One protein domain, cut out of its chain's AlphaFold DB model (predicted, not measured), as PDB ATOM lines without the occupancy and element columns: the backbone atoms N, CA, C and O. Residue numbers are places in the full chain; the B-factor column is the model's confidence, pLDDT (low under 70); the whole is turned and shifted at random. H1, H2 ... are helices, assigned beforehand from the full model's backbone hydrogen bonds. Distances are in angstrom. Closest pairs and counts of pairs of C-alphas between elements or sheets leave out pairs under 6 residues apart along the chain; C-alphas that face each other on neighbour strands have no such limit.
ATOM      1  N   GLU A 403     259.066 235.298 423.871       88.44
ATOM      2  CA  GLU A 403     259.357 234.022 423.205       88.44
ATOM      3  C   GLU A 403     260.435 233.224 423.963       88.44
ATOM      4  O   GLU A 403     260.307 232.020 424.177       88.44
ATOM      5  N   ILE A 404     261.504 233.894 424.402       85.25
ATOM      6  CA  ILE A 404     262.787 233.257 424.712       85.25
ATOM      7  C   ILE A 404     262.716 232.240 425.851       85.25
ATOM      8  O   ILE A 404     263.243 231.139 425.746       85.25
ATOM      9  N   ALA A 405     262.018 232.578 426.931       75.25
ATOM     10  CA  ALA A 405     262.009 231.748 428.128       75.25
ATOM     11  C   ALA A 405     261.172 230.463 427.976       75.25
ATOM     12  O   ALA A 405     261.367 229.529 428.752       75.25
ATOM     13  N   ASP A 406     260.285 230.389 426.976       79.75
ATOM     14  CA  ASP A 406     259.549 229.155 426.671       79.75
ATOM     15  C   ASP A 406     260.420 228.125 425.942       79.75
ATOM     16  O   ASP A 406     260.129 226.934 425.996       79.75
ATOM     17  N   ASN A 407     261.505 228.564 425.298       80.44
ATOM     18  CA  ASN A 407     262.365 227.688 424.502       80.44
ATOM     19  C   ASN A 407     263.382 226.897 425.340       80.44
ATOM     20  O   ASN A 407     264.014 225.984 424.823       80.44
ATOM     21  N   PHE A 408     263.523 227.207 426.634       76.31
ATOM     22  CA  PHE A 408     264.540 226.596 427.503       76.31
ATOM     23  C   PHE A 408     263.978 225.682 428.583       76.31
ATOM     24  O   PHE A 408     264.608 225.461 429.617       76.31
ATOM     25  N   ILE A 409     262.781 225.152 428.348       74.88
ATOM     26  CA  ILE A 409     262.142 224.165 429.208       74.88
ATOM     27  C   ILE A 409     261.871 222.928 428.357       74.88
ATOM     28  O   ILE A 409     261.144 222.975 427.373       74.88
ATOM     29  N   THR A 410     262.455 221.797 428.746       68.50
ATOM     30  CA  THR A 410     262.184 220.501 428.111       68.50
ATOM     31  C   THR A 410     260.705 220.124 428.244       68.50
ATOM     32  O   THR A 410     260.024 220.544 429.180       68.50
ATOM     33  N   ASP A 429     280.815 233.142 431.960       88.94
ATOM     34  CA  ASP A 429     279.492 232.563 431.742       88.94
ATOM     35  C   ASP A 429     278.662 233.449 430.795       88.94
ATOM     36  O   ASP A 429     277.933 234.348 431.221       88.94
ATOM     37  N   PHE A 430     278.836 233.225 429.490       91.75
ATOM     38  CA  PHE A 430     278.176 233.982 428.425       91.75
ATOM     39  C   PHE A 430     276.660 233.949 428.537       91.75
ATOM     40  O   PHE A 430     276.019 234.999 428.521       91.75
ATOM     41  N   GLU A 431     276.088 232.758 428.705       92.38
ATOM     42  CA  GLU A 431     274.645 232.606 428.822       92.38
ATOM     43  C   GLU A 431     274.126 233.374 430.043       92.38
ATOM     44  O   GLU A 431     273.232 234.214 429.914       92.38
ATOM     45  N   LEU A 432     274.737 233.172 431.217       93.69
ATOM     46  CA  LEU A 432     274.355 233.903 432.422       93.69
ATOM     47  C   LEU A 432     274.465 235.419 432.227       93.69
ATOM     48  O   LEU A 432     273.564 236.139 432.650       93.69
ATOM     49  N   GLN A 433     275.518 235.914 431.569       95.00
ATOM     50  CA  GLN A 433     275.709 237.348 431.347       95.00
ATOM     51  C   GLN A 433     274.579 237.947 430.508       95.00
ATOM     52  O   GLN A 433     274.017 238.978 430.886       95.00
ATOM     53  N   ILE A 434     274.197 237.296 429.405       95.44
ATOM     54  CA  ILE A 434     273.088 237.763 428.564       95.44
ATOM     55  C   ILE A 434     271.774 237.767 429.355       95.44
ATOM     56  O   ILE A 434     271.034 238.754 429.312       95.44
ATOM     57  N   TRP A 435     271.506 236.723 430.144       95.19
ATOM     58  CA  TRP A 435     270.315 236.654 430.997       95.19
ATOM     59  C   TRP A 435     270.320 237.683 432.135       95.19
ATOM     60  O   TRP A 435     269.264 238.221 432.484       95.19
ATOM     61  N   GLU A 436     271.482 238.009 432.697       96.31
ATOM     62  CA  GLU A 436     271.642 239.062 433.702       96.31
ATOM     63  C   GLU A 436     271.408 240.450 433.106       96.31
ATOM     64  O   GLU A 436     270.718 241.256 433.730       96.31
ATOM     65  N   ILE A 437     271.927 240.741 431.908       97.00
ATOM     66  CA  ILE A 437     271.648 241.999 431.197       97.00
ATOM     67  C   ILE A 437     270.146 242.096 430.914       97.00
ATOM     68  O   ILE A 437     269.500 243.062 431.324       97.00
ATOM     69  N   LEU A 438     269.573 241.068 430.281       96.69
ATOM     70  CA  LEU A 438     268.155 241.006 429.929       96.69
ATOM     71  C   LEU A 438     267.262 241.249 431.149       96.69
ATOM     72  O   LEU A 438     266.349 242.074 431.103       96.69
ATOM     73  N   THR A 439     267.543 240.567 432.260       96.94
ATOM     74  CA  THR A 439     266.742 240.686 433.482       96.94
ATOM     75  C   THR A 439     266.854 242.080 434.090       96.94
ATOM     76  O   THR A 439     265.839 242.645 434.491       96.94
ATOM     77  N   GLN A 440     268.053 242.664 434.136       97.06
ATOM     78  CA  GLN A 440     268.262 244.004 434.696       97.06
ATOM     79  C   GLN A 440     267.547 245.100 433.900       97.06
ATOM     80  O   GLN A 440     267.067 246.068 434.489       97.06
ATOM     81  N   LEU A 441     267.418 244.933 432.584       97.50
ATOM     82  CA  LEU A 441     266.700 245.870 431.720       97.50
ATOM     83  C   LEU A 441     265.169 245.746 431.817       97.50
ATOM     84  O   LEU A 441     264.466 246.692 431.459       97.50
ATOM     85  N   LEU A 442     264.637 244.605 432.274       97.00
ATOM     86  CA  LEU A 442     263.215 244.260 432.117       97.00
ATOM     87  C   LEU A 442     262.455 243.962 433.411       97.00
ATOM     88  O   LEU A 442     261.248 244.221 433.480       97.00
ATOM     89  N   CYS A 443     263.098 243.362 434.406       96.56
ATOM     90  CA  CYS A 443     262.409 242.704 435.509       96.56
ATOM     91  C   CYS A 443     262.678 243.380 436.845       96.56
ATOM     92  O   CYS A 443     263.797 243.368 437.353       96.56
ATOM     93  N   ASP A 444     261.607 243.908 437.436       88.81
ATOM     94  CA  ASP A 444     261.610 244.310 438.836       88.81
ATOM     95  C   ASP A 444     261.691 243.067 439.748       88.81
ATOM     96  O   ASP A 444     261.328 241.955 439.351       88.81
ATOM     97  N   GLY A 445     262.201 243.234 440.968       77.50
ATOM     98  CA  GLY A 445     262.338 242.153 441.948       77.50
ATOM     99  C   GLY A 445     263.535 241.215 441.739       77.50
ATOM    100  O   GLY A 445     263.615 240.181 442.410       77.50
ATOM    101  N   ARG A 446     264.488 241.556 440.855       84.44
ATOM    102  CA  ARG A 446     265.792 240.874 440.780       84.44
ATOM    103  C   ARG A 446     266.505 240.986 442.129       84.44
ATOM    104  O   ARG A 446     266.662 242.076 442.670       84.44
ATOM    105  N   ARG A 447     267.018 239.860 442.625       84.69
ATOM    106  CA  ARG A 447     267.948 239.828 443.761       84.69
ATOM    107  C   ARG A 447     269.397 239.738 443.271       84.69
ATOM    108  O   ARG A 447     269.618 239.216 442.167       84.69
ATOM    109  N   PRO A 448     270.374 240.223 444.056       85.12
ATOM    110  CA  PRO A 448     271.783 239.930 443.821       85.12
ATOM    111  C   PRO A 448     272.029 238.428 443.616       85.12
ATOM    112  O   PRO A 448     271.240 237.587 444.054       85.12
ATOM    113  N   ASN A 449     273.089 238.085 442.884       88.19
ATOM    114  CA  ASN A 449     273.483 236.692 442.716       88.19
ATOM    115  C   ASN A 449     274.228 236.216 443.971       88.19
ATOM    116  O   ASN A 449     275.452 236.186 443.994       88.19
ATOM    117  N   ASP A 450     273.479 235.851 445.010       86.31
ATOM    118  CA  ASP A 450     274.058 235.341 446.260       86.31
ATOM    119  C   ASP A 450     274.661 233.936 446.092       86.31
ATOM    120  O   ASP A 450     275.461 233.490 446.912       86.31
ATOM    121  N   GLU A 451     274.292 233.218 445.025       85.69
ATOM    122  CA  GLU A 451     274.889 231.921 444.723       85.69
ATOM    123  C   GLU A 451     276.326 232.092 444.228       85.69
ATOM    124  O   GLU A 451     277.207 231.361 444.670       85.69
ATOM    125  N   GLN A 452     276.581 233.077 443.369       82.50
ATOM    126  CA  GLN A 452     277.907 233.350 442.817       82.50
ATOM    127  C   GLN A 452     278.240 234.850 442.883       82.50
ATOM    128  O   GLN A 452     278.275 235.533 441.854       82.50
ATOM    129  N   PRO A 453     278.512 235.389 444.083       82.50
ATOM    130  CA  PRO A 453     278.655 236.831 444.285       82.50
ATOM    131  C   PRO A 453     279.859 237.445 443.554       82.50
ATOM    132  O   PRO A 453     279.907 238.659 443.370       82.50
ATOM    133  N   HIS A 454     280.821 236.621 443.129       85.12
ATOM    134  CA  HIS A 454     282.029 237.052 442.426       85.12
ATOM    135  C   HIS A 454     282.020 236.744 440.923       85.12
ATOM    136  O   HIS A 454     283.007 237.048 440.258       85.12
ATOM    137  N   ASN A 455     280.950 236.153 440.372       87.81
ATOM    138  CA  ASN A 455     280.898 235.866 438.938       87.81
ATOM    139  C   ASN A 455     280.749 237.182 438.141       87.81
ATOM    140  O   ASN A 455     279.715 237.850 438.274       87.81
ATOM    141  N   PRO A 456     281.722 237.548 437.278       87.81
ATOM    142  CA  PRO A 456     281.675 238.793 436.510       87.81
ATOM    143  C   PRO A 456     280.434 238.933 435.616       87.81
ATOM    144  O   PRO A 456     279.964 240.054 435.399       87.81
ATOM    145  N   ALA A 457     279.860 237.814 435.157       90.06
ATOM    146  CA  ALA A 457     278.630 237.786 434.364       90.06
ATOM    147  C   ALA A 457     277.436 238.422 435.103       90.06
ATOM    148  O   ALA A 457     276.563 239.028 434.482       90.06
ATOM    149  N   SER A 458     277.419 238.347 436.438       90.88
ATOM    150  CA  SER A 458     276.352 238.890 437.291       90.88
ATOM    151  C   SER A 458     276.593 240.322 437.771       90.88
ATOM    152  O   SER A 458     275.752 240.863 438.502       90.88
ATOM    153  N   ASN A 459     277.697 240.958 437.355       91.00
ATOM    154  CA  ASN A 459     277.984 242.348 437.706       91.00
ATOM    155  C   ASN A 459     276.797 243.250 437.322       91.00
ATOM    156  O   ASN A 459     276.276 243.137 436.203       91.00
ATOM    157  N   PRO A 460     276.357 244.165 438.202       91.44
ATOM    158  CA  PRO A 460     275.227 245.023 437.895       91.44
ATOM    159  C   PRO A 460     275.533 245.957 436.715       91.44
ATOM    160  O   PRO A 460     276.685 246.324 436.469       91.44
ATOM    161  N   LEU A 461     274.499 246.311 435.956       93.44
ATOM    162  CA  LEU A 461     274.525 247.477 435.080       93.44
ATOM    163  C   LEU A 461     274.544 248.749 435.937       93.44
ATOM    164  O   LEU A 461     274.166 248.720 437.111       93.44
ATOM    165  N   ASP A 462     274.957 249.869 435.342       93.06
ATOM    166  CA  ASP A 462     274.775 251.177 435.974       93.06
ATOM    167  C   ASP A 462     273.293 251.349 436.378       93.06
ATOM    168  O   ASP A 462     272.414 251.044 435.558       93.06
ATOM    169  N   PRO A 463     272.998 251.809 437.613       93.56
ATOM    170  CA  PRO A 463     271.635 251.980 438.106       93.56
ATOM    171  C   PRO A 463     270.687 252.705 437.148       93.56
ATOM    172  O   PRO A 463     269.504 252.372 437.115       93.56
ATOM    173  N   LYS A 464     271.182 253.647 436.334       92.88
ATOM    174  CA  LYS A 464     270.350 254.385 435.371       92.88
ATOM    175  C   LYS A 464     269.764 253.516 434.252       92.88
ATOM    176  O   LYS A 464     268.757 253.886 433.657       92.88
ATOM    177  N   TYR A 465     270.369 252.362 433.964       94.50
ATOM    178  CA  TYR A 465     269.883 251.432 432.939       94.50
ATOM    179  C   TYR A 465     268.896 250.401 433.487       94.50
ATOM    180  O   TYR A 465     268.247 249.701 432.705       94.50
ATOM    181  N   LEU A 466     268.759 250.284 434.809       95.19
ATOM    182  CA  LEU A 466     267.837 249.324 435.405       95.19
ATOM    183  C   LEU A 466     266.402 249.636 434.976       95.19
ATOM    184  O   LEU A 466     265.941 250.770 435.077       95.19
ATOM    185  N   LEU A 467     265.702 248.616 434.479       96.69
ATOM    186  CA  LEU A 467     264.334 248.708 433.956       96.69
ATOM    187  C   LEU A 467     264.145 249.677 432.775       96.69
ATOM    188  O   LEU A 467     263.008 249.907 432.358       96.69
ATOM    189  N   SER A 468     265.226 250.213 432.203       95.94
ATOM    190  CA  SER A 468     265.166 251.223 431.135       95.94
ATOM    191  C   SER A 468     264.410 250.728 429.896       95.94
ATOM    192  O   SER A 468     263.627 251.472 429.302       95.94
ATOM    193  N   ALA A 469     264.521 249.439 429.559       97.19
ATOM    194  CA  ALA A 469     263.817 248.862 428.419       97.19
ATOM    195  C   ALA A 469     262.288 248.815 428.601       97.19
ATOM    196  O   ALA A 469     261.568 248.730 427.606       97.19
ATOM    197  N   ARG A 470     261.752 248.943 429.830       96.81
ATOM    198  CA  ARG A 470     260.292 249.028 430.064       96.81
ATOM    199  C   ARG A 470     259.652 250.249 429.401       96.81
ATOM    200  O   ARG A 470     258.444 250.251 429.172       96.81
ATOM    201  N   GLY A 471     260.438 251.280 429.089       95.94
ATOM    202  CA  GLY A 471     259.971 252.457 428.361       95.94
ATOM    203  C   GLY A 471     259.727 252.207 426.867       95.94
ATOM    204  O   GLY A 471     258.905 252.901 426.266       95.94
ATOM    205  N   MET A 472     260.362 251.187 426.283       97.81
ATOM    206  CA  MET A 472     260.286 250.895 424.850       97.81
ATOM    207  C   MET A 472     258.884 250.416 424.449       97.81
ATOM    208  O   MET A 472     258.280 249.575 425.114       97.81
ATOM    209  N   ARG A 473     258.368 250.893 423.315       97.31
ATOM    210  CA  ARG A 473     257.055 250.577 422.733       97.31
ATOM    211  C   ARG A 473     256.808 249.077 422.612       97.31
ATOM    212  O   ARG A 473     255.735 248.614 422.989       97.31
ATOM    213  N   TYR A 474     257.776 248.324 422.087       97.12
ATOM    214  CA  TYR A 474     257.647 246.869 421.969       97.12
ATOM    215  C   TYR A 474     257.472 246.224 423.349       97.12
ATOM    216  O   TYR A 474     256.519 245.480 423.556       97.12
ATOM    217  N   ILE A 475     258.302 246.595 424.323       97.81
ATOM    218  CA  ILE A 475     258.245 246.051 425.684       97.81
ATOM    219  C   ILE A 475     256.950 246.458 426.406       97.81
ATOM    220  O   ILE A 475     256.326 245.617 427.048       97.81
ATOM    221  N   LYS A 476     256.475 247.699 426.232       97.19
ATOM    222  CA  LYS A 476     255.180 248.183 426.753       97.19
ATOM    223  C   LYS A 476     253.983 247.386 426.237       97.19
ATOM    224  O   LYS A 476     252.953 247.338 426.905       97.19
ATOM    225  N   SER A 477     254.096 246.766 425.060       96.12
ATOM    226  CA  SER A 477     253.032 245.913 424.518       96.12
ATOM    227  C   SER A 477     252.941 244.542 425.206       96.12
ATOM    228  O   SER A 477     251.940 243.840 425.057       96.12
ATOM    229  N   LEU A 478     253.960 244.166 425.987       96.06
ATOM    230  CA  LEU A 478     254.063 242.876 426.655       96.06
ATOM    231  C   LEU A 478     253.619 242.960 428.120       96.06
ATOM    232  O   LEU A 478     253.777 243.971 428.803       96.06
ATOM    233  N   LYS A 479     253.118 241.844 428.662       95.56
ATOM    234  CA  LYS A 479     252.780 241.717 430.093       95.56
ATOM    235  C   LYS A 479     254.034 241.414 430.917       95.56
ATOM    236  O   LYS A 479     254.149 240.326 431.485       95.56
ATOM    237  N   MET A 480     254.974 242.358 430.955       95.50
ATOM    238  CA  MET A 480     256.324 242.114 431.470       95.50
ATOM    239  C   MET A 480     256.371 241.634 432.916       95.50
ATOM    240  O   MET A 480     257.115 240.704 433.191       95.50
ATOM    241  N   ASP A 481     255.542 242.150 433.827       95.19
ATOM    242  CA  ASP A 481     255.551 241.660 435.216       95.19
ATOM    243  C   ASP A 481     255.162 240.177 435.310       95.19
ATOM    244  O   ASP A 481     255.770 239.410 436.061       95.19
ATOM    245  N   LYS A 482     254.196 239.740 434.489       94.50
ATOM    246  CA  LYS A 482     253.822 238.324 434.390       94.50
ATOM    247  C   LYS A 482     254.973 237.509 433.801       94.50
ATOM    248  O   LYS A 482     255.351 236.510 434.400       94.50
ATOM    249  N   ILE A 483     255.528 237.941 432.666       94.56
ATOM    250  CA  ILE A 483     256.623 237.249 431.964       94.56
ATOM    251  C   ILE A 483     257.853 237.111 432.872       94.56
ATOM    252  O   ILE A 483     258.407 236.019 433.005       94.56
ATOM    253  N   CYS A 484     258.237 238.192 433.553       95.75
ATOM    254  CA  CYS A 484     259.351 238.222 434.489       95.75
ATOM    255  C   CYS A 484     259.160 237.220 435.623       95.75
ATOM    256  O   CYS A 484     260.025 236.375 435.849       95.75
ATOM    257  N   LYS A 485     258.006 237.266 436.298       94.25
ATOM    258  CA  LYS A 485     257.716 236.387 437.434       94.25
ATOM    259  C   LYS A 485     257.608 234.917 437.032       94.25
ATOM    260  O   LYS A 485     258.083 234.062 437.772       94.25
ATOM    261  N   SER A 486     256.956 234.609 435.907       90.94
ATOM    262  CA  SER A 486     256.668 233.218 435.540       90.94
ATOM    263  C   SER A 486     257.760 232.543 434.718       90.94
ATOM    264  O   SER A 486     257.782 231.319 434.696       90.94
ATOM    265  N   LYS A 487     258.616 233.300 434.014       91.62
ATOM    266  CA  LYS A 487     259.567 232.722 433.052       91.62
ATOM    267  C   LYS A 487     261.004 233.226 433.222       91.62
ATOM    268  O   LYS A 487     261.894 232.420 433.473       91.62
ATOM    269  N   ILE A 488     261.236 234.541 433.143       93.88
ATOM    270  CA  ILE A 488     262.607 235.096 433.103       93.88
ATOM    271  C   ILE A 488     263.341 234.916 434.438       93.88
ATOM    272  O   ILE A 488     264.450 234.390 434.455       93.88
ATOM    273  N   LEU A 489     262.739 235.316 435.564       94.06
ATOM    274  CA  LEU A 489     263.389 235.212 436.877       94.06
ATOM    275  C   LEU A 489     263.650 233.749 437.292       94.06
ATOM    276  O   LEU A 489     264.760 233.470 437.747       94.06
ATOM    277  N   PRO A 490     262.709 232.796 437.103       92.06
ATOM    278  CA  PRO A 490     262.994 231.376 437.311       92.06
ATOM    279  C   PRO A 490     264.152 230.847 436.454       92.06
ATOM    280  O   PRO A 490     265.003 230.121 436.967       92.06
ATOM    281  N   ARG A 491     264.221 231.239 435.173       92.00
ATOM    282  CA  ARG A 491     265.326 230.866 434.281       92.00
ATOM    283  C   ARG A 491     266.661 231.425 434.768       92.00
ATOM    284  O   ARG A 491     267.631 230.675 434.856       92.00
ATOM    285  N   LEU A 492     266.709 232.703 435.137       93.19
ATOM    286  CA  LEU A 492     267.922 233.312 435.682       93.19
ATOM    287  C   LEU A 492     268.394 232.584 436.950       93.19
ATOM    288  O   LEU A 492     269.581 232.296 437.079       93.19
ATOM    289  N   GLN A 493     267.477 232.243 437.864       92.19
ATOM    290  CA  GLN A 493     267.827 231.496 439.075       92.19
ATOM    291  C   GLN A 493     268.430 230.125 438.744       92.19
ATOM    292  O   GLN A 493     269.413 229.730 439.362       92.19
ATOM    293  N   PHE A 494     267.883 229.416 437.751       91.56
ATOM    294  CA  PHE A 494     268.460 228.153 437.291       91.56
ATOM    295  C   PHE A 494     269.911 228.322 436.817       91.56
ATOM    296  O   PHE A 494     270.768 227.544 437.237       91.56
ATOM    297  N   LEU A 495     270.192 229.336 435.989       91.44
ATOM    298  CA  LEU A 495     271.536 229.593 435.456       91.44
ATOM    299  C   LEU A 495     272.539 229.929 436.564       91.44
ATOM    300  O   LEU A 495     273.646 229.393 436.582       91.44
ATOM    301  N   ARG A 496     272.122 230.731 437.553       91.75
ATOM    302  CA  ARG A 496     272.928 231.022 438.750       91.75
ATOM    303  C   ARG A 496     273.287 229.760 439.554       91.75
ATOM    304  O   ARG A 496     274.355 229.722 440.159       91.75
ATOM    305  N   GLY A 497     272.490 228.698 439.467       88.44
ATOM    306  CA  GLY A 497     272.810 227.414 440.096       88.44
ATOM    307  C   GLY A 497     273.835 226.564 439.340       88.44
ATOM    308  O   GLY A 497     274.457 225.691 439.942       88.44
ATOM    309  N   GLN A 498     274.039 226.785 438.035       83.44
ATOM    310  CA  GLN A 498     274.821 225.862 437.199       83.44
ATOM    311  C   GLN A 498     276.338 226.063 437.273       83.44
ATOM    312  O   GLN A 498     277.092 225.096 437.177       83.44
ATOM    313  N   PHE A 499     276.823 227.289 437.457       68.94
ATOM    314  CA  PHE A 499     278.269 227.547 437.456       68.94
ATOM    315  C   PHE A 499     278.993 226.890 438.643       68.94
ATOM    316  O   PHE A 499     280.074 226.340 438.451       68.94
ATOM    317  N   LYS A 500     278.370 226.846 439.836       58.97
ATOM    318  CA  LYS A 500     278.911 226.104 440.997       58.97
ATOM    319  C   LYS A 500     279.237 224.656 440.629       58.97
ATOM    320  O   LYS A 500     280.303 224.148 440.954       58.97
ATOM    321  N   VAL A 501     278.351 224.019 439.862       59.28
ATOM    322  CA  VAL A 501     278.528 222.640 439.389       59.28
ATOM    323  C   VAL A 501     279.685 222.529 438.387       59.28
ATOM    324  O   VAL A 501     280.392 221.519 438.372       59.28
ATOM    325  N   LYS A 502     279.907 223.546 437.539       62.50
ATOM    326  CA  LYS A 502     281.060 223.582 436.624       62.50
ATOM    327  C   LYS A 502     282.385 223.713 437.389       62.50
ATOM    328  O   LYS A 502     283.320 222.984 437.060       62.50
ATOM    329  N   GLU A 503     282.461 224.570 438.411       58.81
ATOM    330  CA  GLU A 503     283.654 224.704 439.267       58.81
ATOM    331  C   GLU A 503     283.962 223.410 440.036       58.81
ATOM    332  O   GLU A 503     285.097 222.933 440.003       58.81
ATOM    333  N   GLU A 504     282.957 222.769 440.640       57.78
ATOM    334  CA  GLU A 504     283.119 221.478 441.326       57.78
ATOM    335  C   GLU A 504     283.628 220.375 440.380       57.78
ATOM    336  O   GLU A 504     284.533 219.614 440.726       57.78
ATOM    337  N   LYS A 505     283.105 220.305 439.147       58.28
ATOM    338  CA  LYS A 505     283.579 219.350 438.129       58.28
ATOM    339  C   LYS A 505     285.001 219.642 437.646       58.28
ATOM    340  O   LYS A 505     285.734 218.691 437.382       58.28
ATOM    341  N   LYS A 506     285.392 220.915 437.504       59.00
ATOM    342  CA  LYS A 506     286.775 221.297 437.160       59.00
ATOM    343  C   LYS A 506     287.740 220.890 438.275       59.00
ATOM    344  O   LYS A 506     288.752 220.263 437.982       59.00
ATOM    345  N   ASN A 507     287.381 221.146 439.533       54.25
ATOM    346  CA  ASN A 507     288.189 220.758 440.691       54.25
ATOM    347  C   ASN A 507     288.340 219.230 440.815       54.25
ATOM    348  O   ASN A 507     289.421 218.750 441.136       54.25
TER     349      ASN A 507
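AT A GLANCE: This is residues 403 to 410 and 429 to 507 of the 511 residues of an uncharacterized protein of Pichia kudriavzevii (UniProt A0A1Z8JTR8). Long helix H4 and shorter H1 lie side by side, with tiny H2 and H3 at one end; the long link, residues 443 to 467, loops back, and H4's residues 501 to 507 stick out. The printed part has 87 residues with four named helices, H1 to H4 in order. It is all helix and compact, radius of gyration of the C-alphas 13.6 A, spanning 47 by 33 by 19 A.

HOW THE PARTS SIT: H4, residues 480 to 507, touches H1, residues 430 to 442, at a shallow tilt of 26 degrees, opposite ways; closest C-alphas 495 and 432, 6.0 A. H2, residues 468 to 471, touches H1's 441 to 442 alone; closest C-alphas 469 and 441, 5.3 A. Every O i to N i+4 pair is within hydrogen-bond range in H1, 19 of 24 in H4.

IN THESE COORDINATES: H4 runs 39.5 A from C-alpha 480 at (256.324, 242.114, 431.470) to C-alpha 507 at (288.189, 220.758, 440.691). H3 is residues 473 to 476.

THE WHOLE: Residues 411 to 428 are cut out, a 21.4 A gap; pLDDT is under 70 at 410 and 499 to 507.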